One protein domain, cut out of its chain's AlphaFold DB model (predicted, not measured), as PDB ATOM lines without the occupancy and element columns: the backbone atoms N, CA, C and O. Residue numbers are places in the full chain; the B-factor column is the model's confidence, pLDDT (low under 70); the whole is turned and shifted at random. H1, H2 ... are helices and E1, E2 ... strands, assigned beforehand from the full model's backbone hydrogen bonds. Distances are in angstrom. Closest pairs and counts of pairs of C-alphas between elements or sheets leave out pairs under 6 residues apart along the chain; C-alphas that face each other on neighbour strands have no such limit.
ATOM      1  N   LEU A 157      30.019   6.290  21.214       88.95
ATOM      2  CA  LEU A 157      28.846   6.464  22.064       88.95
ATOM      3  C   LEU A 157      29.191   7.387  23.246       88.95
ATOM      4  O   LEU A 157      30.167   7.110  23.951       88.95
ATOM      5  N   PRO A 158      28.439   8.476  23.485       89.55
ATOM      6  CA  PRO A 158      28.672   9.337  24.638       89.55
ATOM      7  C   PRO A 158      28.372   8.590  25.937       89.55
ATOM      8  O   PRO A 158      27.313   7.980  26.073       89.55
ATOM      9  N   LEU A 159      29.310   8.625  26.879       87.87
ATOM     10  CA  LEU A 159      29.176   8.070  28.219       87.87
ATOM     11  C   LEU A 159      28.841   9.207  29.189       87.87
ATOM     12  O   LEU A 159      29.679  10.059  29.482       87.87
ATOM     13  N   ASN A 160      27.612   9.186  29.687       87.13
ATOM     14  CA  ASN A 160      27.008  10.198  30.542       87.13
ATOM     15  C   ASN A 160      26.632   9.572  31.900       87.13
ATOM     16  O   ASN A 160      26.425   8.358  31.980       87.13
ATOM     17  N   PRO A 161      26.435  10.380  32.959       84.05
ATOM     18  CA  PRO A 161      25.958   9.890  34.256       84.05
ATOM     19  C   PRO A 161      24.714   8.982  34.193       84.05
ATOM     20  O   PRO A 161      24.582   8.066  34.995       84.05
ATOM     21  N   HIS A 162      23.824   9.182  33.214       81.37
ATOM     22  CA  HIS A 162      22.586   8.406  33.081       81.37
ATOM     23  C   HIS A 162      22.743   7.035  32.401       81.37
ATOM     24  O   HIS A 162      21.974   6.132  32.712       81.37
ATOM     25  N   ASN A 163      23.708   6.849  31.491       83.72
ATOM     26  CA  ASN A 163      23.898   5.578  30.764       83.72
ATOM     27  C   ASN A 163      25.095   4.757  31.272       83.72
ATOM     28  O   ASN A 163      25.345   3.644  30.810       83.72
ATOM     29  N   VAL A 164      25.835   5.283  32.253       82.56
ATOM     30  CA  VAL A 164      26.992   4.602  32.843       82.56
ATOM     31  C   VAL A 164      26.620   3.266  33.494       82.56
ATOM     32  O   VAL A 164      27.449   2.361  33.536       82.56
ATOM     33  N   ALA A 165      25.385   3.112  33.984       78.69
ATOM     34  CA  ALA A 165      24.916   1.877  34.615       78.69
ATOM     35  C   ALA A 165      24.989   0.682  33.649       78.69
ATOM     36  O   ALA A 165      25.450  -0.398  34.028       78.69
ATOM     37  N   ASP A 166      24.647   0.909  32.381       76.52
ATOM     38  CA  ASP A 166      24.743  -0.093  31.321       76.52
ATOM     39  C   ASP A 166      26.211  -0.428  31.006       76.52
ATOM     40  O   ASP A 166      26.563  -1.586  30.762       76.52
ATOM     41  N   ALA A 167      27.111   0.560  31.083       76.68
ATOM     42  CA  ALA A 167      28.549   0.355  30.912       76.68
ATOM     43  C   ALA A 167      29.174  -0.464  32.060       76.68
ATOM     44  O   ALA A 167      30.051  -1.299  31.820       76.68
ATOM     45  N   VAL A 168      28.697  -0.295  33.302       76.39
ATOM     46  CA  VAL A 168      29.162  -1.069  34.469       76.39
ATOM     47  C   VAL A 168      28.935  -2.572  34.273       76.39
ATOM     48  O   VAL A 168      29.811  -3.374  34.614       76.39
ATOM     49  N   ALA A 169      27.789  -2.966  33.709       69.29
ATOM     50  CA  ALA A 169      27.482  -4.372  33.442       69.29
ATOM     51  C   ALA A 169      28.539  -5.041  32.533       69.29
ATOM     52  O   ALA A 169      28.859  -6.216  32.721       69.29
ATOM     53  N   HIS A 170      29.150  -4.275  31.620       65.35
ATOM     54  CA  HIS A 170      30.190  -4.745  30.699       65.35
ATOM     55  C   HIS A 170      31.563  -4.833  31.364       65.35
ATOM     56  O   HIS A 170      32.258  -5.843  31.233       65.35
ATOM     57  N   SER A 171      31.966  -3.798  32.109       58.94
ATOM     58  CA  SER A 171      33.304  -3.745  32.714       58.94
ATOM     59  C   SER A 171      33.537  -4.792  33.802       58.94
ATOM     60  O   SER A 171      34.666  -5.258  33.945       58.94
ATOM     61  N   ARG A 172      32.493  -5.222  34.528       62.95
ATOM     62  CA  ARG A 172      32.601  -6.304  35.530       62.95
ATOM     63  C   ARG A 172      32.877  -7.684  34.923       62.95
ATOM     64  O   ARG A 172      33.035  -8.659  35.653       62.95
ATOM     65  N   GLY A 173      32.938  -7.784  33.594       50.66
ATOM     66  CA  GLY A 173      33.027  -9.068  32.917       50.66
ATOM     67  C   GLY A 173      31.765  -9.886  33.152       50.66
ATOM     68  O   GLY A 173      31.888 -11.096  33.358       50.66
ATOM     69  N   GLY A 174      30.601  -9.203  33.156       43.97
ATOM     70  CA  GLY A 174      29.273  -9.806  33.183       43.97
ATOM     71  C   GLY A 174      29.314 -11.112  32.413       43.97
ATOM     72  O   GLY A 174      29.682 -11.159  31.239       43.97
ATOM     73  N   ASP A 194      29.388  -3.297  23.382       74.20
ATOM     74  CA  ASP A 194      30.289  -4.371  22.949       74.20
ATOM     75  C   ASP A 194      31.115  -3.958  21.721       74.20
ATOM     76  O   ASP A 194      30.566  -3.781  20.628       74.20
ATOM     77  N   TYR A 195      32.441  -3.880  21.893       77.13
ATOM     78  CA  TYR A 195      33.416  -3.483  20.861       77.13
ATOM     79  C   TYR A 195      33.156  -2.100  20.248       77.13
ATOM     80  O   TYR A 195      33.590  -1.817  19.132       77.13
ATOM     81  N   ARG A 196      32.453  -1.232  20.978       85.77
ATOM     82  CA  ARG A 196      32.143   0.123  20.539       85.77
ATOM     83  C   ARG A 196      33.081   1.128  21.197       85.77
ATOM     84  O   ARG A 196      33.423   1.006  22.376       85.77
ATOM     85  N   ARG A 197      33.461   2.161  20.448       91.46
ATOM     86  CA  ARG A 197      34.163   3.321  21.003       91.46
ATOM     87  C   ARG A 197      33.205   4.124  21.880       91.46
ATOM     88  O   ARG A 197      32.036   4.294  21.531       91.46
ATOM     89  N   VAL A 198      33.706   4.625  23.001       91.86
ATOM     90  CA  VAL A 198      32.987   5.500  23.927       91.86
ATOM     91  C   VAL A 198      33.702   6.838  24.043       91.86
ATOM     92  O   VAL A 198      34.927   6.908  23.933       91.86
ATOM     93  N   VAL A 199      32.935   7.900  24.273       93.57
ATOM     94  CA  VAL A 199      33.459   9.235  24.560       93.57
ATOM     95  C   VAL A 199      32.925   9.710  25.904       93.57
ATOM     96  O   VAL A 199      31.720   9.781  26.103       93.57
ATOM     97  N   ALA A 200      33.822  10.025  26.830       93.03
ATOM     98  CA  ALA A 200      33.483  10.579  28.133       93.03
ATOM     99  C   ALA A 200      34.022  12.007  28.225       93.03
ATOM    100  O   ALA A 200      35.170  12.268  27.860       93.03
ATOM    101  N   VAL A 201      33.197  12.930  28.711       93.89
ATOM    102  CA  VAL A 201      33.602  14.312  28.983       93.89
ATOM    103  C   VAL A 201      33.567  14.517  30.486       93.89
ATOM    104  O   VAL A 201      32.599  14.131  31.136       93.89
ATOM    105  N   GLY A 202      34.630  15.073  31.057       93.64
ATOM    106  CA  GLY A 202      34.737  15.165  32.506       93.64
ATOM    107  C   GLY A 202      36.015  15.817  32.997       93.64
ATOM    108  O   GLY A 202      36.819  16.280  32.195       93.64
ATOM    109  N   THR A 203      36.220  15.825  34.310       94.26
ATOM    110  CA  THR A 203      37.453  16.329  34.934       94.26
ATOM    111  C   THR A 203      38.235  15.185  35.566       94.26
ATOM    112  O   THR A 203      37.683  14.368  36.305       94.26
ATOM    113  N   PHE A 204      39.532  15.096  35.265       95.13
ATOM    114  CA  PHE A 204      40.400  14.079  35.860       95.13
ATOM    115  C   PHE A 204      40.742  14.406  37.313       95.13
ATOM    116  O   PHE A 204      41.220  15.499  37.624       95.13
ATOM    117  N   ARG A 205      40.608  13.399  38.176       94.71
ATOM    118  CA  ARG A 205      41.064  13.421  39.566       94.71
ATOM    119  C   ARG A 205      42.517  12.985  39.675       94.71
ATOM    120  O   ARG A 205      42.820  11.842  40.020       94.71
ATOM    121  N   HIS A 206      43.434  13.889  39.342       93.08
ATOM    122  CA  HIS A 206      44.876  13.609  39.435       93.08
ATOM    123  C   HIS A 206      45.339  13.354  40.877       93.08
ATOM    124  O   HIS A 206      46.340  12.673  41.078       93.08
ATOM    125  N   ASP A 207      44.589  13.834  41.873       92.30
ATOM    126  CA  ASP A 207      44.775  13.542  43.302       92.30
ATOM    127  C   ASP A 207      44.617  12.051  43.638       92.30
ATOM    128  O   ASP A 207      45.209  11.571  44.602       92.30
ATOM    129  N   GLN A 208      43.854  11.315  42.826       93.33
ATOM    130  CA  GLN A 208      43.552   9.891  43.004       93.33
ATOM    131  C   GLN A 208      44.105   9.023  41.869       93.33
ATOM    132  O   GLN A 208      43.596   7.937  41.582       93.33
ATOM    133  N   GLU A 209      45.137   9.502  41.181       94.31
ATOM    134  CA  GLU A 209      45.799   8.725  40.143       94.31
ATOM    135  C   GLU A 209      46.506   7.497  40.732       94.31
ATOM    136  O   GLU A 209      47.234   7.574  41.722       94.31
ATOM    137  N   MET A 210      46.332   6.355  40.074       95.54
ATOM    138  CA  MET A 210      46.929   5.076  40.440       95.54
ATOM    139  C   MET A 210      47.814   4.571  39.302       95.54
ATOM    140  O   MET A 210      47.452   4.645  38.125       95.54
ATOM    141  N   LEU A 211      48.973   4.016  39.649       95.70
ATOM    142  CA  LEU A 211      49.917   3.454  38.685       95.70
ATOM    143  C   LEU A 211      49.903   1.928  38.757       95.70
ATOM    144  O   LEU A 211      50.223   1.351  39.795       95.70
ATOM    145  N   VAL A 212      49.571   1.281  37.639       95.93
ATOM    146  CA  VAL A 212      49.524  -0.181  37.519       95.93
ATOM    147  C   VAL A 212      50.771  -0.686  36.794       95.93
ATOM    148  O   VAL A 212      50.941  -0.453  35.596       95.93
ATOM    149  N   GLY A 213      51.646  -1.421  37.478       93.00
ATOM    150  CA  GLY A 213      52.878  -1.946  36.886       93.00
ATOM    151  C   GLY A 213      53.550  -3.051  37.699       93.00
ATOM    152  O   GLY A 213      53.056  -3.421  38.756       93.00
ATOM    153  N   PRO A 214      54.662  -3.620  37.209       94.13
ATOM    154  CA  PRO A 214      55.444  -3.184  36.046       94.13
ATOM    155  C   PRO A 214      54.785  -3.513  34.693       94.13
ATOM    156  O   PRO A 214      54.142  -4.552  34.533       94.13
ATOM    157  N   ARG A 215      54.956  -2.629  33.700       93.99
ATOM    158  CA  ARG A 215      54.532  -2.819  32.300       93.99
ATOM    159  C   ARG A 215      55.644  -2.403  31.357       93.99
ATOM    160  O   ARG A 215      56.141  -1.289  31.456       93.99
ATOM    161  N   VAL A 216      56.023  -3.294  30.450       94.21
ATOM    162  CA  VAL A 216      57.075  -3.026  29.468       94.21
ATOM    163  C   VAL A 216      56.441  -2.586  28.157       94.21
ATOM    164  O   VAL A 216      55.475  -3.205  27.706       94.21
ATOM    165  N   ARG A 217      57.002  -1.546  27.547       91.82
ATOM    166  CA  ARG A 217      56.705  -1.121  26.181       91.82
ATOM    167  C   ARG A 217      58.036  -0.905  25.470       91.82
ATOM    168  O   ARG A 217      58.903  -0.238  26.015       91.82
ATOM    169  N   GLU A 218      58.222  -1.550  24.318       88.85
ATOM    170  CA  GLU A 218      59.450  -1.433  23.506       88.85
ATOM    171  C   GLU A 218      60.754  -1.686  24.301       88.85
ATOM    172  O   GLU A 218      61.781  -1.057  24.087       88.85
ATOM    173  N   GLY A 219      60.717  -2.621  25.260       92.25
ATOM    174  CA  GLY A 219      61.865  -2.953  26.116       92.25
ATOM    175  C   GLY A 219      62.065  -2.027  27.324       92.25
ATOM    176  O   GLY A 219      62.809  -2.381  28.236       92.25
ATOM    177  N   VAL A 220      61.352  -0.901  27.401       93.10
ATOM    178  CA  VAL A 220      61.423   0.046  28.520       93.10
ATOM    179  C   VAL A 220      60.380  -0.297  29.579       93.10
ATOM    180  O   VAL A 220      59.206  -0.536  29.287       93.10
ATOM    181  N   ALA A 221      60.798  -0.324  30.845       95.19
ATOM    182  CA  ALA A 221      59.903  -0.546  31.973       95.19
ATOM    183  C   ALA A 221      59.121   0.727  32.336       95.19
ATOM    184  O   ALA A 221      59.664   1.831  32.391       95.19
ATOM    185  N   GLY A 222      57.846   0.550  32.662       95.47
ATOM    186  CA  GLY A 222      56.933   1.635  32.979       95.47
ATOM    187  C   GLY A 222      55.667   1.166  33.688       95.47
ATOM    188  O   GLY A 222      55.617   0.074  34.266       95.47
ATOM    189  N   TYR A 223      54.643   2.009  33.648       95.81
ATOM    190  CA  TYR A 223      53.381   1.826  34.361       95.81
ATOM    191  C   TYR A 223      52.211   2.225  33.467       95.81
ATOM    192  O   TYR A 223      52.340   3.124  32.642       95.81
ATOM    193  N   PHE A 224      51.055   1.595  33.653       96.39
ATOM    194  CA  PHE A 224      49.797   2.150  33.163       96.39
ATOM    195  C   PHE A 224      49.259   3.176  34.153       96.39
ATOM    196  O   PHE A 224      49.255   2.938  35.359       96.39
ATOM    197  N   VAL A 225      48.794   4.302  33.629       95.83
ATOM    198  CA  VAL A 225      48.210   5.398  34.397       95.83
ATOM    199  C   VAL A 225      46.706   5.227  34.421       95.83
ATOM    200  O   VAL A 225      46.050   5.314  33.383       95.83
ATOM    201  N   VAL A 226      46.159   5.003  35.609       96.36
ATOM    202  CA  VAL A 226      44.720   4.920  35.829       96.36
ATOM    203  C   VAL A 226      44.293   6.141  36.619       96.36
ATOM    204  O   VAL A 226      44.740   6.345  37.743       96.36
ATOM    205  N   THR A 227      43.424   6.955  36.037       96.03
ATOM    206  CA  THR A 227      42.948   8.190  36.661       96.03
ATOM    207  C   THR A 227      41.425   8.160  36.717       96.03
ATOM    208  O   THR A 227      40.793   7.940  35.677       96.03
ATOM    209  N   PRO A 228      40.810   8.377  37.891       96.77
ATOM    210  CA  PRO A 228      39.372   8.561  37.970       96.77
ATOM    211  C   PRO A 228      38.946   9.813  37.192       96.77
ATOM    212  O   PRO A 228      39.587  10.863  37.282       96.77
ATOM    213  N   LEU A 229      37.878   9.696  36.408       95.34
ATOM    214  CA  LEU A 229      37.292  10.779  35.623       95.34
ATOM    215  C   LEU A 229      35.885  11.060  36.138       95.34
ATOM    216  O   LEU A 229      35.026  10.179  36.107       95.34
ATOM    217  N   GLU A 230      35.656  12.284  36.594       94.26
ATOM    218  CA  GLU A 230      34.338  12.777  36.991       94.26
ATOM    219  C   GLU A 230      33.582  13.184  35.737       94.26
ATOM    220  O   GLU A 230      33.908  14.203  35.127       94.26
ATOM    221  N   ILE A 231      32.625  12.363  35.320       92.91
ATOM    222  CA  ILE A 231      31.917  12.575  34.061       92.91
ATOM    223  C   ILE A 231      30.782  13.582  34.227       92.91
ATOM    224  O   ILE A 231      30.071  13.582  35.232       92.91
ATOM    225  N   VAL A 232      30.601  14.411  33.204       90.91
ATOM    226  CA  VAL A 232      29.498  15.367  33.065       90.91
ATOM    227  C   VAL A 232      28.689  15.031  31.814       90.91
ATOM    228  O   VAL A 232      29.197  14.372  30.903       90.91
ATOM    229  N   ASP A 233      27.428  15.465  31.734       85.66
ATOM    230  CA  ASP A 233      26.691  15.342  30.471       85.66
ATOM    231  C   ASP A 233      27.285  16.316  29.445       85.66
ATOM    232  O   ASP A 233      27.270  17.530  29.636       85.66
ATOM    233  N   ALA A 234      27.787  15.792  28.326       79.52
ATOM    234  CA  ALA A 234      28.352  16.606  27.254       79.52
ATOM    235  C   ALA A 234      27.348  17.615  26.658       79.52
ATOM    236  O   ALA A 234      27.765  18.640  26.123       79.52
ATOM    237  N   ARG A 235      26.037  17.336  26.736       81.44
ATOM    238  CA  ARG A 235      24.980  18.242  26.254       81.44
ATOM    239  C   ARG A 235      24.666  19.361  27.241       81.44
ATOM    240  O   ARG A 235      24.173  20.399  26.816       81.44
ATOM    241  N   ASN A 236      24.926  19.152  28.530       79.75
ATOM    242  CA  ASN A 236      24.749  20.169  29.559       79.75
ATOM    243  C   ASN A 236      25.841  20.048  30.637       79.75
ATOM    244  O   ASN A 236      25.592  19.472  31.697       79.75
ATOM    245  N   PRO A 237      27.052  20.579  30.381       74.52
ATOM    246  CA  PRO A 237      28.172  20.477  31.317       74.52
ATOM    247  C   PRO A 237      27.929  21.210  32.644       74.52
ATOM    248  O   PRO A 237      28.533  20.855  33.652       74.52
ATOM    249  N   GLU A 238      27.070  22.234  32.634       72.45
ATOM    250  CA  GLU A 238      26.771  23.083  33.793       72.45
ATOM    251  C   GLU A 238      25.615  22.555  34.649       72.45
ATOM    252  O   GLU A 238      25.443  23.006  35.782       72.45
ATOM    253  N   ALA A 239      24.840  21.579  34.156       70.60
ATOM    254  CA  ALA A 239      23.873  20.882  34.993       70.60
ATOM    255  C   ALA A 239      24.616  20.154  36.114       70.60
ATOM    256  O   ALA A 239      25.172  19.070  35.920       70.60
ATOM    257  N   ALA A 240      24.585  20.747  37.306       60.98
ATOM    258  CA  ALA A 240      24.982  20.085  38.530       60.98
ATOM    259  C   ALA A 240      24.094  18.847  38.702       60.98
ATOM    260  O   ALA A 240      22.953  18.923  39.150       60.98
ATOM    261  N   THR A 241      24.610  17.695  38.283       63.12
ATOM    262  CA  THR A 241      23.983  16.414  38.583       63.12
ATOM    263  C   THR A 241      24.056  16.229  40.094       63.12
ATOM    264  O   THR A 241      25.140  16.343  40.665       63.12
ATOM    265  N   GLU A 242      22.930  15.927  40.744       65.73
ATOM    266  CA  GLU A 242      22.877  15.709  42.200       65.73
ATOM    267  C   GLU A 242      23.893  14.652  42.664       65.73
ATOM    268  O   GLU A 242      24.453  14.742  43.754       65.73
ATOM    269  N   THR A 243      24.165  13.658  41.811       76.25
ATOM    270  CA  THR A 243      25.153  12.608  42.061       76.25
ATOM    271  C   THR A 243      26.357  12.745  41.137       76.25
ATOM    272  O   THR A 243      26.282  12.548  39.922       76.25
ATOM    273  N   LYS A 244      27.511  13.009  41.747       85.38
ATOM    274  CA  LYS A 244      28.808  13.038  41.077       85.38
ATOM    275  C   LYS A 244      29.208  11.638  40.613       85.38
ATOM    276  O   LYS A 244      29.583  10.786  41.415       85.38
ATOM    277  N   THR A 245      29.141  11.404  39.308       90.71
ATOM    278  CA  THR A 245      29.479  10.105  38.720       90.71
ATOM    279  C   THR A 245      30.947  10.077  38.311       90.71
ATOM    280  O   THR A 245      31.396  10.913  37.533       90.71
ATOM    281  N   THR A 246      31.702   9.102  38.819       93.41
ATOM    282  CA  THR A 246      33.133   8.944  38.511       93.41
ATOM    283  C   THR A 246      33.391   7.567  37.900       93.41
ATOM    284  O   THR A 246      32.830   6.579  38.368       93.41
ATOM    285  N   ILE A 247      34.246   7.479  36.882       94.06
ATOM    286  CA  ILE A 247      34.650   6.222  36.221       94.06
ATOM    287  C   ILE A 247      36.172   6.047  36.252       94.06
ATOM    288  O   ILE A 247      36.895   7.031  36.400       94.06
ATOM    289  N   LEU A 248      36.681   4.822  36.074       95.09
ATOM    290  CA  LEU A 248      38.123   4.575  35.972       95.09
ATOM    291  C   LEU A 248      38.568   4.610  34.510       95.09
ATOM    292  O   LEU A 248      38.098   3.827  33.680       95.09
ATOM    293  N   VAL A 249      39.522   5.488  34.208       96.08
ATOM    294  CA  VAL A 249      40.112   5.605  32.875       96.08
ATOM    295  C   VAL A 249      41.568   5.168  32.925       96.08
ATOM    296  O   VAL A 249      42.401   5.803  33.571       96.08
ATOM    297  N   ASN A 250      41.899   4.111  32.191       96.24
ATOM    298  CA  ASN A 250      43.276   3.781  31.856       96.24
ATOM    299  C   ASN A 250      43.740   4.694  30.721       96.24
ATOM    300  O   ASN A 250      43.402   4.473  29.559       96.24
ATOM    301  N   ARG A 251      44.511   5.725  31.065       94.63
ATOM    302  CA  ARG A 251      45.008   6.731  30.122       94.63
ATOM    303  C   ARG A 251      46.117   6.210  29.213       94.63
ATOM    304  O   ARG A 251      46.357   6.809  28.171       94.63
ATOM    305  N   GLY A 252      46.790   5.127  29.601       94.85
ATOM    306  CA  GLY A 252      47.885   4.555  28.830       94.85
ATOM    307  C   GLY A 252      49.176   4.387  29.617       94.85
ATOM    308  O   GLY A 252      49.204   4.482  30.842       94.85
ATOM    309  N   TRP A 253      50.246   4.067  28.899       95.72
ATOM    310  CA  TRP A 253      51.553   3.729  29.445       95.72
ATOM    311  C   TRP A 253      52.446   4.962  29.615       95.72
ATOM    312  O   TRP A 253      52.451   5.846  28.763       95.72
ATOM    313  N   ILE A 254      53.231   4.990  30.690       94.70
ATOM    314  CA  ILE A 254      54.305   5.960  30.934       94.70
ATOM    315  C   ILE A 254      55.596   5.240  31.323       94.70
ATOM    316  O   ILE A 254      55.550   4.184  31.960       94.70
ATOM    317  N   SER A 255      56.742   5.838  31.004       94.12
ATOM    318  CA  SER A 255      58.048   5.328  31.423       94.12
ATOM    319  C   SER A 255      58.251   5.459  32.937       94.12
ATOM    320  O   SER A 255      57.607   6.262  33.624       94.12
ATOM    321  N   ARG A 256      59.176   4.668  33.490       93.12
ATOM    322  CA  ARG A 256      59.510   4.697  34.924       93.12
ATOM    323  C   ARG A 256      60.001   6.068  35.406       93.12
ATOM    324  O   ARG A 256      59.737   6.431  36.550       93.12
ATOM    325  N   GLU A 257      60.691   6.823  34.558       89.98
ATOM    326  CA  GLU A 257      61.207   8.163  34.878       89.98
ATOM    327  C   GLU A 257      60.074   9.172  35.102       89.98
ATOM    328  O   GLU A 257      60.157  10.043  35.967       89.98
ATOM    329  N   GLN A 258      58.963   8.978  34.388       90.08
ATOM    330  CA  GLN A 258      57.770   9.818  34.452       90.08
ATOM    331  C   GLN A 258      56.765   9.348  35.517       90.08
ATOM    332  O   GLN A 258      55.638   9.837  35.564       90.08
ATOM    333  N   ARG A 259      57.168   8.430  36.416       90.60
ATOM    334  CA  ARG A 259      56.330   7.924  37.521       90.60
ATOM    335  C   ARG A 259      55.796   9.054  38.406       90.60
ATOM    336  O   ARG A 259      54.664   8.992  38.871       90.60
ATOM    337  N   SER A 260      56.615  10.067  38.683       88.79
ATOM    338  CA  SER A 260      56.211  11.194  39.526       88.79
ATOM    339  C   SER A 260      55.364  12.193  38.741       88.79
ATOM    340  O   SER A 260      55.799  12.715  37.716       88.79
ATOM    341  N   GLN A 261      54.200  12.563  39.278       87.14
ATOM    342  CA  GLN A 261      53.387  13.655  38.730       87.14
ATOM    343  C   GLN A 261      54.168  14.968  38.627       87.14
ATOM    344  O   GLN A 261      54.012  15.699  37.654       87.14
ATOM    345  N   ARG A 262      55.064  15.247  39.585       86.36
ATOM    346  CA  ARG A 262      55.919  16.444  39.559       86.36
ATOM    347  C   ARG A 262      56.890  16.422  38.375       86.36
ATOM    348  O   ARG A 262      57.145  17.475  37.797       86.36
ATOM    349  N   ALA A 263      57.410  15.249  38.007       84.55
ATOM    350  CA  ALA A 263      58.266  15.112  36.829       84.55
ATOM    351  C   ALA A 263      57.480  15.450  35.554       84.55
ATOM    352  O   ALA A 263      57.924  16.287  34.775       84.55
ATOM    353  N   ARG A 264      56.262  14.914  35.423       84.81
ATOM    354  CA  ARG A 264      55.377  15.168  34.277       84.81
ATOM    355  C   ARG A 264      54.916  16.623  34.179       84.81
ATOM    356  O   ARG A 264      54.956  17.213  33.105       84.81
ATOM    357  N   ALA A 265      54.554  17.234  35.310       81.77
ATOM    358  CA  ALA A 265      54.116  18.629  35.376       81.77
ATOM    359  C   ALA A 265      55.192  19.627  34.916       81.77
ATOM    360  O   ALA A 265      54.859  20.696  34.415       81.77
ATOM    361  N   ARG A 266      56.477  19.290  35.093       76.00
ATOM    362  CA  ARG A 266      57.605  20.143  34.695       76.00
ATOM    363  C   ARG A 266      57.866  20.118  33.188       76.00
ATOM    364  O   ARG A 266      58.370  21.101  32.660       76.00
ATOM    365  N   VAL A 267      57.588  18.995  32.523       69.28
ATOM    366  CA  VAL A 267      58.044  18.746  31.146       69.28
ATOM    367  C   VAL A 267      56.979  19.090  30.099       69.28
ATOM    368  O   VAL A 267      57.337  19.526  29.009       69.28
ATOM    369  N   GLY A 268      55.676  18.954  30.391       63.70
ATOM    370  CA  GLY A 268      54.650  19.202  29.372       63.70
ATOM    371  C   GLY A 268      53.249  19.535  29.887       63.70
ATOM    372  O   GLY A 268      52.718  18.887  30.784       63.70
ATOM    373  N   VAL A 269      52.603  20.500  29.219       66.03
ATOM    374  CA  VAL A 269      51.221  20.960  29.478       66.03
ATOM    375  C   VAL A 269      50.173  19.851  29.242       66.03
ATOM    376  O   VAL A 269      49.086  19.892  29.810       66.03
ATOM    377  N   GLY A 270      50.498  18.813  28.460       74.45
ATOM    378  CA  GLY A 270      49.560  17.741  28.090       74.45
ATOM    379  C   GLY A 270      49.497  16.529  29.030       74.45
ATOM    380  O   GLY A 270      48.570  15.725  28.926       74.45
ATOM    381  N   ALA A 271      50.456  16.352  29.946       79.38
ATOM    382  CA  ALA A 271      50.507  15.136  30.765       79.38
ATOM    383  C   ALA A 271      49.406  15.115  31.847       79.38
ATOM    384  O   ALA A 271      48.750  14.089  32.068       79.38
ATOM    385  N   LEU A 272      49.153  16.272  32.466       87.28
ATOM    386  CA  LEU A 272      48.171  16.480  33.535       87.28
ATOM    387  C   LEU A 272      47.167  17.573  33.129       87.28
ATOM    388  O   LEU A 272      47.239  18.693  33.643       87.28
ATOM    389  N   PRO A 273      46.247  17.288  32.191       87.32
ATOM    390  CA  PRO A 273      45.268  18.275  31.754       87.32
ATOM    391  C   PRO A 273      44.344  18.650  32.920       87.32
ATOM    392  O   PRO A 273      43.853  17.772  33.633       87.32
ATOM    393  N   ARG A 274      44.127  19.950  33.133       86.26
ATOM    394  CA  ARG A 274      43.243  20.479  34.181       86.26
ATOM    395  C   ARG A 274      41.910  20.912  33.572       86.26
ATOM    396  O   ARG A 274      41.899  21.465  32.478       86.26
ATOM    397  N   GLY A 275      40.819  20.710  34.309       89.02
ATOM    398  CA  GLY A 275      39.465  21.060  33.874       89.02
ATOM    399  C   GLY A 275      38.816  20.001  32.979       89.02
ATOM    400  O   GLY A 275      39.182  18.824  33.029       89.02
ATOM    401  N   LEU A 276      37.842  20.445  32.180       91.51
ATOM    402  CA  LEU A 276      37.055  19.595  31.290       91.51
ATOM    403  C   LEU A 276      37.911  19.033  30.156       91.51
ATOM    404  O   LEU A 276      38.493  19.765  29.356       91.51
ATOM    405  N   VAL A 277      37.939  17.711  30.068       92.86
ATOM    406  CA  VAL A 277      38.632  16.948  29.037       92.86
ATOM    407  C   VAL A 277      37.664  16.004  28.341       92.86
ATOM    408  O   VAL A 277      36.766  15.434  28.959       92.86
ATOM    409  N   ARG A 278      37.881  15.807  27.042       93.60
ATOM    410  CA  ARG A 278      37.216  14.777  26.246       93.60
ATOM    411  C   ARG A 278      38.142  13.574  26.132       93.60
ATOM    412  O   ARG A 278      39.252  13.694  25.621       93.60
ATOM    413  N   VAL A 279      37.679  12.425  26.602       93.01
ATOM    414  CA  VAL A 279      38.408  11.158  26.573       93.01
ATOM    415  C   VAL A 279      37.682  10.203  25.644       93.01
ATOM    416  O   VAL A 279      36.515   9.888  25.861       93.01
ATOM    417  N   GLU A 280      38.385   9.717  24.631       94.02
ATOM    418  CA  GLU A 280      37.902   8.646  23.766       94.02
ATOM    419  C   GLU A 280      38.549   7.329  24.172       94.02
ATOM    420  O   GLU A 280      39.748   7.265  24.452       94.02
ATOM    421  N   GLY A 281      37.751   6.269  24.222       92.56
ATOM    422  CA  GLY A 281      38.227   4.974  24.667       92.56
ATOM    423  C   GLY A 281      37.310   3.825  24.305       92.56
ATOM    424  O   GLY A 281      36.362   3.969  23.536       92.56
ATOM    425  N   MET A 282      37.590   2.666  24.885       91.02
ATOM    426  CA  MET A 282      36.739   1.484  24.807       91.02
ATOM    427  C   MET A 282      36.554   0.862  26.180       91.02
ATOM    428  O   MET A 282      37.463   0.852  27.011       91.02
ATOM    429  N   LEU A 283      35.380   0.276  26.386       88.56
ATOM    430  CA  LEU A 283      35.112  -0.561  27.544       88.56
ATOM    431  C   LEU A 283      35.750  -1.929  27.306       88.56
ATOM    432  O   LEU A 283      35.371  -2.656  26.386       88.56
ATOM    433  N   ARG A 284      36.739  -2.284  28.127       84.32
ATOM    434  CA  ARG A 284      37.341  -3.623  28.120       84.32
ATOM    435  C   ARG A 284      37.359  -4.182  29.533       84.32
ATOM    436  O   ARG A 284      37.617  -3.456  30.485       84.32
ATOM    437  N   ALA A 285      37.143  -5.487  29.666       83.66
ATOM    438  CA  ALA A 285      37.480  -6.172  30.904       83.66
ATOM    439  C   ALA A 285      39.014  -6.237  31.009       83.66
ATOM    440  O   ALA A 285      39.661  -6.741  30.081       83.66
ATOM    441  N   PRO A 286      39.621  -5.725  32.088       85.88
ATOM    442  CA  PRO A 286      41.062  -5.780  32.213       85.88
ATOM    443  C   PRO A 286      41.539  -7.202  32.538       85.88
ATOM    444  O   PRO A 286      40.758  -8.102  32.857       85.88
ATOM    445  N   TRP A 287      42.849  -7.433  32.429       87.50
ATOM    446  CA  TRP A 287      43.417  -8.754  32.698       87.50
ATOM    447  C   TRP A 287      43.287  -9.117  34.180       87.50
ATOM    448  O   TRP A 287      43.505  -8.295  35.071       87.50
ATOM    449  N   LYS A 288      42.974 -10.387  34.441       87.11
ATOM    450  CA  LYS A 288      42.867 -10.919  35.800       87.11
ATOM    451  C   LYS A 288      44.246 -11.197  36.397       87.11
ATOM    452  O   LYS A 288      45.226 -11.405  35.678       87.11
ATOM    453  N   ARG A 289      44.305 -11.221  37.729       87.99
ATOM    454  CA  ARG A 289      45.495 -11.613  38.490       87.99
ATOM    455  C   ARG A 289      45.917 -13.041  38.125       87.99
ATOM    456  O   ARG A 289      45.080 -13.938  38.058       87.99
ATOM    457  N   ASN A 290      47.216 -13.244  37.912       89.93
ATOM    458  CA  ASN A 290      47.810 -14.571  37.758       89.93
ATOM    459  C   ASN A 290      48.356 -15.077  39.107       89.93
ATOM    460  O   ASN A 290      48.622 -14.276  40.000       89.93
ATOM    461  N   PHE A 291      48.597 -16.383  39.242       90.26
ATOM    462  CA  PHE A 291      49.128 -16.996  40.471       90.26
ATOM    463  C   PHE A 291      50.469 -16.389  40.934       90.26
ATOM    464  O   PHE A 291      50.721 -16.288  42.127       90.26
ATOM    465  N   PHE A 292      51.306 -15.935  39.996       91.93
ATOM    466  CA  PHE A 292      52.623 -15.349  40.280       91.93
ATOM    467  C   PHE A 292      52.607 -13.832  40.532       91.93
ATOM    468  O   PHE A 292      53.658 -13.243  40.770       91.93
ATOM    469  N   THR A 293      51.453 -13.167  40.427       89.70
ATOM    470  CA  THR A 293      51.350 -11.719  40.651       89.70
ATOM    471  C   THR A 293      51.022 -11.447  42.124       89.70
ATOM    472  O   THR A 293      50.001 -11.957  42.592       89.70
ATOM    473  N   PRO A 294      51.838 -10.654  42.848       92.21
ATOM    474  CA  PRO A 294      51.545 -10.256  44.225       92.21
ATOM    475  C   PRO A 294      50.213  -9.508  44.361       92.21
ATOM    476  O   PRO A 294      49.698  -8.949  43.390       92.21
ATOM    477  N   GLU A 295      49.685  -9.462  45.584       92.68
ATOM    478  CA  GLU A 295      48.491  -8.672  45.895       92.68
ATOM    479  C   GLU A 295      48.770  -7.164  45.819       92.68
ATOM    480  O   GLU A 295      49.875  -6.698  46.123       92.68
ATOM    481  N   ASN A 296      47.753  -6.402  45.408       94.35
ATOM    482  CA  ASN A 296      47.818  -4.943  45.365       94.35
ATOM    483  C   ASN A 296      47.996  -4.371  46.781       94.35
ATOM    484  O   ASN A 296      47.417  -4.876  47.742       94.35
ATOM    485  N   ARG A 297      48.772  -3.290  46.897       93.91
ATOM    486  CA  ARG A 297      49.027  -2.569  48.151       93.91
ATOM    487  C   ARG A 297      48.512  -1.132  48.033       93.91
ATOM    488  O   ARG A 297      49.298  -0.225  47.737       93.91
ATOM    489  N   PRO A 298      47.195  -0.907  48.214       91.10
ATOM    490  CA  PRO A 298      46.610   0.430  48.115       91.10
ATOM    491  C   PRO A 298      47.163   1.387  49.181       91.10
ATOM    492  O   PRO A 298      47.253   2.581  48.923       91.10
ATOM    493  N   ASP A 299      47.622   0.866  50.325       91.00
ATOM    494  CA  ASP A 299      48.314   1.603  51.390       91.00
ATOM    495  C   ASP A 299      49.608   2.277  50.910       91.00
ATOM    496  O   ASP A 299      49.944   3.371  51.357       91.00
ATOM    497  N   LYS A 300      50.320   1.646  49.968       91.19
ATOM    498  CA  LYS A 300      51.547   2.183  49.353       91.19
ATOM    499  C   LYS A 300      51.315   2.816  47.980       91.19
ATOM    500  O   LYS A 300      52.272   3.274  47.356       91.19
ATOM    501  N   GLY A 301      50.078   2.805  47.479       89.87
ATOM    502  CA  GLY A 301      49.762   3.202  46.105       89.87
ATOM    503  C   GLY A 301      50.386   2.287  45.040       89.87
ATOM    504  O   GLY A 301      50.646   2.730  43.921       89.87
ATOM    505  N   GLU A 302      50.670   1.024  45.376       91.90
ATOM    506  CA  GLU A 302      51.271   0.052  44.458       91.90
ATOM    507  C   GLU A 302      50.212  -0.917  43.923       91.90
ATOM    508  O   GLU A 302      49.668  -1.743  44.661       91.90
ATOM    509  N   PHE A 303      49.954  -0.850  42.616       95.01
ATOM    510  CA  PHE A 303      49.038  -1.755  41.927       95.01
ATOM    511  C   PHE A 303      49.805  -2.621  40.926       95.01
ATOM    512  O   PHE A 303      50.433  -2.117  39.995       95.01
ATOM    513  N   TYR A 304      49.730  -3.939  41.089       93.99
ATOM    514  CA  TYR A 304      50.370  -4.922  40.210       93.99
ATOM    515  C   TYR A 304      49.423  -5.400  39.101       93.99
ATOM    516  O   TYR A 304      49.834  -5.689  37.967       93.99
ATOM    517  N   PHE A 305      48.126  -5.431  39.407       93.12
ATOM    518  CA  PHE A 305      47.055  -5.771  38.479       93.12
ATOM    519  C   PHE A 305      45.860  -4.814  38.650       93.12
ATOM    520  O   PHE A 305      45.638  -4.294  39.743       93.12
ATOM    521  N   PRO A 306      45.094  -4.564  37.578       92.07
ATOM    522  CA  PRO A 306      43.926  -3.689  37.588       92.07
ATOM    523  C   PRO A 306      42.737  -4.387  38.264       92.07
ATOM    524  O   PRO A 306      41.938  -5.065  37.618       92.07
ATOM    525  N   ASP A 307      42.633  -4.231  39.581       91.90
ATOM    526  CA  ASP A 307      41.441  -4.613  40.338       91.90
ATOM    527  C   ASP A 307      40.383  -3.510  40.224       91.90
ATOM    528  O   ASP A 307      40.387  -2.552  40.991       91.90
ATOM    529  N   VAL A 308      39.480  -3.634  39.251       91.49
ATOM    530  CA  VAL A 308      38.448  -2.617  38.984       91.49
ATOM    531  C   VAL A 308      37.566  -2.370  40.207       91.49
ATOM    532  O   VAL A 308      37.211  -1.227  40.472       91.49
ATOM    533  N   GLU A 309      37.219  -3.410  40.967       91.54
ATOM    534  CA  GLU A 309      36.333  -3.263  42.123       91.54
ATOM    535  C   GLU A 309      37.050  -2.630  43.311       91.54
ATOM    536  O   GLU A 309      36.513  -1.709  43.930       91.54
ATOM    537  N   GLY A 310      38.264  -3.092  43.622       92.21
ATOM    538  CA  GLY A 310      39.082  -2.512  44.685       92.21
ATOM    539  C   GLY A 310      39.456  -1.059  44.400       92.21
ATOM    540  O   GLY A 310      39.310  -0.199  45.268       92.21
ATOM    541  N   MET A 311      39.862  -0.754  43.163       94.01
ATOM    542  CA  MET A 311      40.203   0.608  42.732       94.01
ATOM    543  C   MET A 311      38.981   1.534  42.739       94.01
ATOM    544  O   MET A 311      39.086   2.693  43.143       94.01
ATOM    545  N   ALA A 312      37.809   1.026  42.345       92.92
ATOM    546  CA  ALA A 312      36.569   1.795  42.377       92.92
ATOM    547  C   ALA A 312      36.145   2.140  43.808       92.92
ATOM    548  O   ALA A 312      35.846   3.296  44.104       92.92
ATOM    549  N   LYS A 313      36.211   1.167  44.727       93.98
ATOM    550  CA  LYS A 313      35.935   1.392  46.157       93.98
ATOM    551  C   LYS A 313      36.888   2.415  46.773       93.98
ATOM    552  O   LYS A 313      36.442   3.260  47.539       93.98
ATOM    553  N   LEU A 314      38.175   2.361  46.423       93.38
ATOM    554  CA  LEU A 314      39.187   3.285  46.939       93.38
ATOM    555  C   LEU A 314      38.944   4.739  46.500       93.38
ATOM    556  O   LEU A 314      39.207   5.666  47.260       93.38
ATOM    557  N   THR A 315      38.452   4.939  45.277       92.86
ATOM    558  CA  THR A 315      38.297   6.273  44.669       92.86
ATOM    559  C   THR A 315      36.875   6.829  44.756       92.86
ATOM    560  O   THR A 315      36.654   8.007  44.477       92.86
ATOM    561  N   GLY A 316      35.903   6.011  45.169       91.47
ATOM    562  CA  GLY A 316      34.483   6.361  45.126       91.47
ATOM    563  C   GLY A 316      33.929   6.398  43.698       91.47
ATOM    564  O   GLY A 316      32.944   7.085  43.434       91.47
ATOM    565  N   SER A 317      34.576   5.699  42.763       91.73
ATOM    566  CA  SER A 317      34.123   5.595  41.382       91.73
ATOM    567  C   SER A 317      33.200   4.395  41.186       91.73
ATOM    568  O   SER A 317      33.137   3.468  41.993       91.73
ATOM    569  N   LEU A 318      32.505   4.374  40.056       91.42
ATOM    570  CA  LEU A 318      31.870   3.166  39.560       91.42
ATOM    571  C   LEU A 318      32.945   2.190  39.055       91.42
ATOM    572  O   LEU A 318      33.983   2.634  38.547       91.42
ATOM    573  N   PRO A 319      32.713   0.868  39.143       90.65
ATOM    574  CA  PRO A 319      33.631  -0.146  38.630       90.65
ATOM    575  C   PRO A 319      33.488  -0.292  37.108       90.65
ATOM    576  O   PRO A 319      33.145  -1.352  36.586       90.65
ATOM    577  N   VAL A 320      33.733   0.813  36.404       89.65
ATOM    578  CA  VAL A 320      33.797   0.906  34.945       89.65
ATOM    579  C   VAL A 320      35.248   1.102  34.557       89.65
ATOM    580  O   VAL A 320      35.891   2.018  35.060       89.65
ATOM    581  N   TRP A 321      35.743   0.263  33.653       91.65
ATOM    582  CA  TRP A 321      37.100   0.342  33.127       91.65
ATOM    583  C   TRP A 321      37.075   0.790  31.668       91.65
ATOM    584  O   TRP A 321      36.674   0.030  30.779       91.65
ATOM    585  N   VAL A 322      37.519   2.022  31.430       93.18
ATOM    586  CA  VAL A 322      37.669   2.598  30.091       93.18
ATOM    587  C   VAL A 322      39.147   2.628  29.724       93.18
ATOM    588  O   VAL A 322      39.945   3.279  30.394       93.18
ATOM    589  N   GLU A 323      39.531   1.951  28.647       93.38
ATOM    590  CA  GLU A 323      40.860   2.104  28.054       93.38
ATOM    591  C   GLU A 323      40.849   3.276  27.080       93.38
ATOM    592  O   GLU A 323      40.138   3.226  26.079       93.38
ATOM    593  N   ALA A 324      41.638   4.315  27.353       94.15
ATOM    594  CA  ALA A 324      41.811   5.428  26.433       94.15
ATOM    595  C   ALA A 324      42.472   4.937  25.141       94.15
ATOM    596  O   ALA A 324      43.509   4.260  25.164       94.15
ATOM    597  N   THR A 325      41.852   5.287  24.018       91.95
ATOM    598  CA  THR A 325      42.303   4.893  22.688       91.95
ATOM    599  C   THR A 325      42.909   6.071  21.956       91.95
ATOM    600  O   THR A 325      42.345   7.162  21.985       91.95
ATOM    601  N   MET A 326      44.021   5.839  21.269       89.88
ATOM    602  CA  MET A 326      44.686   6.841  20.439       89.88
ATOM    603  C   MET A 326      45.433   6.167  19.289       89.88
ATOM    604  O   MET A 326      45.864   5.024  19.424       89.88
ATOM    605  N   GLU A 327      45.618   6.897  18.192       87.61
ATOM    606  CA  GLU A 327      46.435   6.489  17.041       87.61
ATOM    607  C   GLU A 327      47.476   7.581  16.737       87.61
ATOM    608  O   GLU A 327      47.360   8.295  15.742       87.61
ATOM    609  N   PRO A 328      48.449   7.801  17.640       83.83
ATOM    610  CA  PRO A 328      49.505   8.779  17.420       83.83
ATOM    611  C   PRO A 328      50.492   8.278  16.361       83.83
ATOM    612  O   PRO A 328      50.819   7.091  16.307       83.83
ATOM    613  N   ASP A 329      51.012   9.201  15.555       89.74
ATOM    614  CA  ASP A 329      52.143   8.925  14.666       89.74
ATOM    615  C   ASP A 329      53.428   8.641  15.470       89.74
ATOM    616  O   ASP A 329      53.568   9.084  16.614       89.74
ATOM    617  N   LEU A 330      54.397   7.939  14.875       87.85
ATOM    618  CA  LEU A 330      55.628   7.515  15.547       87.85
ATOM    619  C   LEU A 330      56.397   8.697  16.165       87.85
ATOM    620  O   LEU A 330      56.878   8.599  17.293       87.85
ATOM    621  N   LEU A 331      56.469   9.840  15.473       91.35
ATOM    622  CA  LEU A 331      57.117  11.039  16.016       91.35
ATOM    623  C   LEU A 331      56.361  11.598  17.233       91.35
ATOM    624  O   LEU A 331      56.978  11.978  18.225       91.35
ATOM    625  N   GLN A 332      55.024  11.598  17.187       89.72
ATOM    626  CA  GLN A 332      54.188  12.055  18.302       89.72
ATOM    627  C   GLN A 332      54.354  11.156  19.526       89.72
ATOM    628  O   GLN A 332      54.387  11.648  20.650       89.72
ATOM    629  N   VAL A 333      54.502   9.848  19.316       90.14
ATOM    630  CA  VAL A 333      54.760   8.874  20.379       90.14
ATOM    631  C   VAL A 333      56.055   9.189  21.130       90.14
ATOM    632  O   VAL A 333      56.031   9.238  22.361       90.14
ATOM    633  N   TYR A 334      57.160   9.444  20.420       90.14
ATOM    634  CA  TYR A 334      58.435   9.816  21.053       90.14
ATOM    635  C   TYR A 334      58.318  11.117  21.854       90.14
ATOM    636  O   TYR A 334      58.784  11.205  22.992       90.14
ATOM    637  N   ASP A 335      57.631  12.104  21.289       89.03
ATOM    638  CA  ASP A 335      57.351  13.381  21.937       89.03
ATOM    639  C   ASP A 335      56.519  13.220  23.218       89.03
ATOM    640  O   ASP A 335      56.797  13.846  24.244       89.03
ATOM    641  N   MET A 336      55.482  12.384  23.167       89.04
ATOM    642  CA  MET A 336      54.614  12.075  24.302       89.04
ATOM    643  C   MET A 336      55.376  11.343  25.400       89.04
ATOM    644  O   MET A 336      55.222  11.686  26.573       89.04
ATOM    645  N   GLU A 337      56.224  10.385  25.030       89.50
ATOM    646  CA  GLU A 337      57.063   9.642  25.964       89.50
ATOM    647  C   GLU A 337      58.042  10.566  26.694       89.50
ATOM    648  O   GLU A 337      58.115  10.535  27.926       89.50
ATOM    649  N   ALA A 338      58.703  11.467  25.960       88.15
ATOM    650  CA  ALA A 338      59.585  12.480  26.532       88.15
ATOM    651  C   ALA A 338      58.830  13.442  27.469       88.15
ATOM    652  O   ALA A 338      59.313  13.761  28.557       88.15
ATOM    653  N   LYS A 339      57.619  13.867  27.082       87.87
ATOM    654  CA  LYS A 339      56.752  14.764  27.870       87.87
ATOM    655  C   LYS A 339      56.034  14.065  29.034       87.87
ATOM    656  O   LYS A 339      55.393  14.738  29.842       87.87
ATOM    657  N   GLY A 340      56.110  12.737  29.130       88.99
ATOM    658  CA  GLY A 340      55.388  11.939  30.123       88.99
ATOM    659  C   GLY A 340      53.871  11.908  29.923       88.99
ATOM    660  O   GLY A 340      53.128  11.658  30.875       88.99
TER     661      GLY A 340
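AT A GLANCE: This is residues 157 to 174 and 194 to 340 of the 394 residues of the protein "SURF1-like protein" of Sporothrix schenckii (strain ATCC 58251 / de Perez 2211183) (UniProt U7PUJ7). A small closed barrel of five strands, E2, E4, E5, E7 and E6 round the ring, forms the core, with the short strand E1 added beside E2 and strand E3 beside E4. Helices H1 and H4 pack on its outside, while H2, H3 and H5 gather near the end of E5, and a long stretch with no named element, residues 284 to 307, loops out between E6 and H4. The printed part has 165 residues with five named helices and seven named strands, in the order E1 H1 E2 E3 E4 E5 H2 H3 E6 H4 E7 H5, of class mixed, helices and strands; the sheet too is mixed, with parallel and antiparallel pairs. It is compact, with a radius of gyration of the C-alphas of 15.7 A, and rounded, spanning 42 by 38 by 31 A.

IN THESE COORDINATES: Strand E1, residues 157 to 159, begins at C-alpha 157 (28.846, 6.464, 22.064), and helix H1 is residues 164 to 171. After the cut come strand E2, residues 197 to 204, 19.4 A long, and strand E3, residues 210 to 217, 18.4 A. E2 bends by 64 degrees at residue 201 and E3 by 71 degrees at residue 214. The longest strand, E4, residues 220 to 231, runs 32.5 A from C-alpha 220 at (61.423, 0.046, 28.520), and E5, residues 245 to 255, runs 29.9 A. Helices H2, residues 256 to 259, and H3, residues 261 to 267, follow. Strand E6, residues 276 to 283, 20.6 A long, bends by 55 degrees at residue 280. Helix H4 is residues 308 to 315, strand E7 residues 321 to 324, and helix H5, residues 330 to 339, runs 14.3 A to C-alpha 339 at (56.752, 14.764, 27.870).

HOW THE PARTS SIT: In the barrel E2 and E4 are antiparallel, with N 203 and O 230 within hydrogen-bond range at 2.9 A. E4 and E5 are an antiparallel hairpin, with N 225 and O 252 at 2.8 A. E5 and E7 are parallel, with N 250 and O 322 at 2.8 A. E7 and E6 are antiparallel, with N 323 and O 282 at 2.9 A. E6 and E2, antiparallel, close the ring, with N 200 and O 279 at 2.9 A. E1 is parallel to E2, with N 159 and O 199 at 2.8 A. E3 and E4 are a hairpin, with N 212 and O 224 at 2.8 A; E3, E4 and E5 form a meander, each strand the antiparallel neighbour of the one before. H1 is on the barrel, outside it, at a height over the sheet of 8.2 A; its closest C-alphas to E7 are those of Ser 171 and Trp 321, 5.6 A apart. H4 is also on it and outside, at a height of 8.7 A, over E4 and across the strands at 65 degrees on the local plane; the closest C-alphas of H4 and E5 are those of Ala 312 and Leu 248, 7.2 A apart. H2 is on the barrel, at a height of 7.3 A. H5 is on it too, its closest C-alphas to E5 being those of Glu 337 and Ile 254, 6.8 A apart. H3 is not on the barrel; H3 and H5 only just touch, with 3 pairs of C-alphas within 8 A, the closest those of Val 267 and Lys 339 at 5.3 A. Every O i to N i+4 pair is within hydrogen-bond range in H4 and H5, against 3 of 4 in H1 and 2 of 3 in H3; H2 is too short for such a pair.

THE WHOLE: The two C-alphas farthest apart, those of Glu 238 and Phe 292, are 46.8 A apart. Residues 175 to 193 are not printed, and C-alphas 174 and 194 are 11.6 A apart across this cut. The links E4 to E5 and E6 to H4 are long. Residues 329 to 334, of which 330 to 334 belong to H5, stand free. Mean pLDDT of the printed part is 87.6; residues 169 to 174, 240 to 242 and 267 to 269 are under 70.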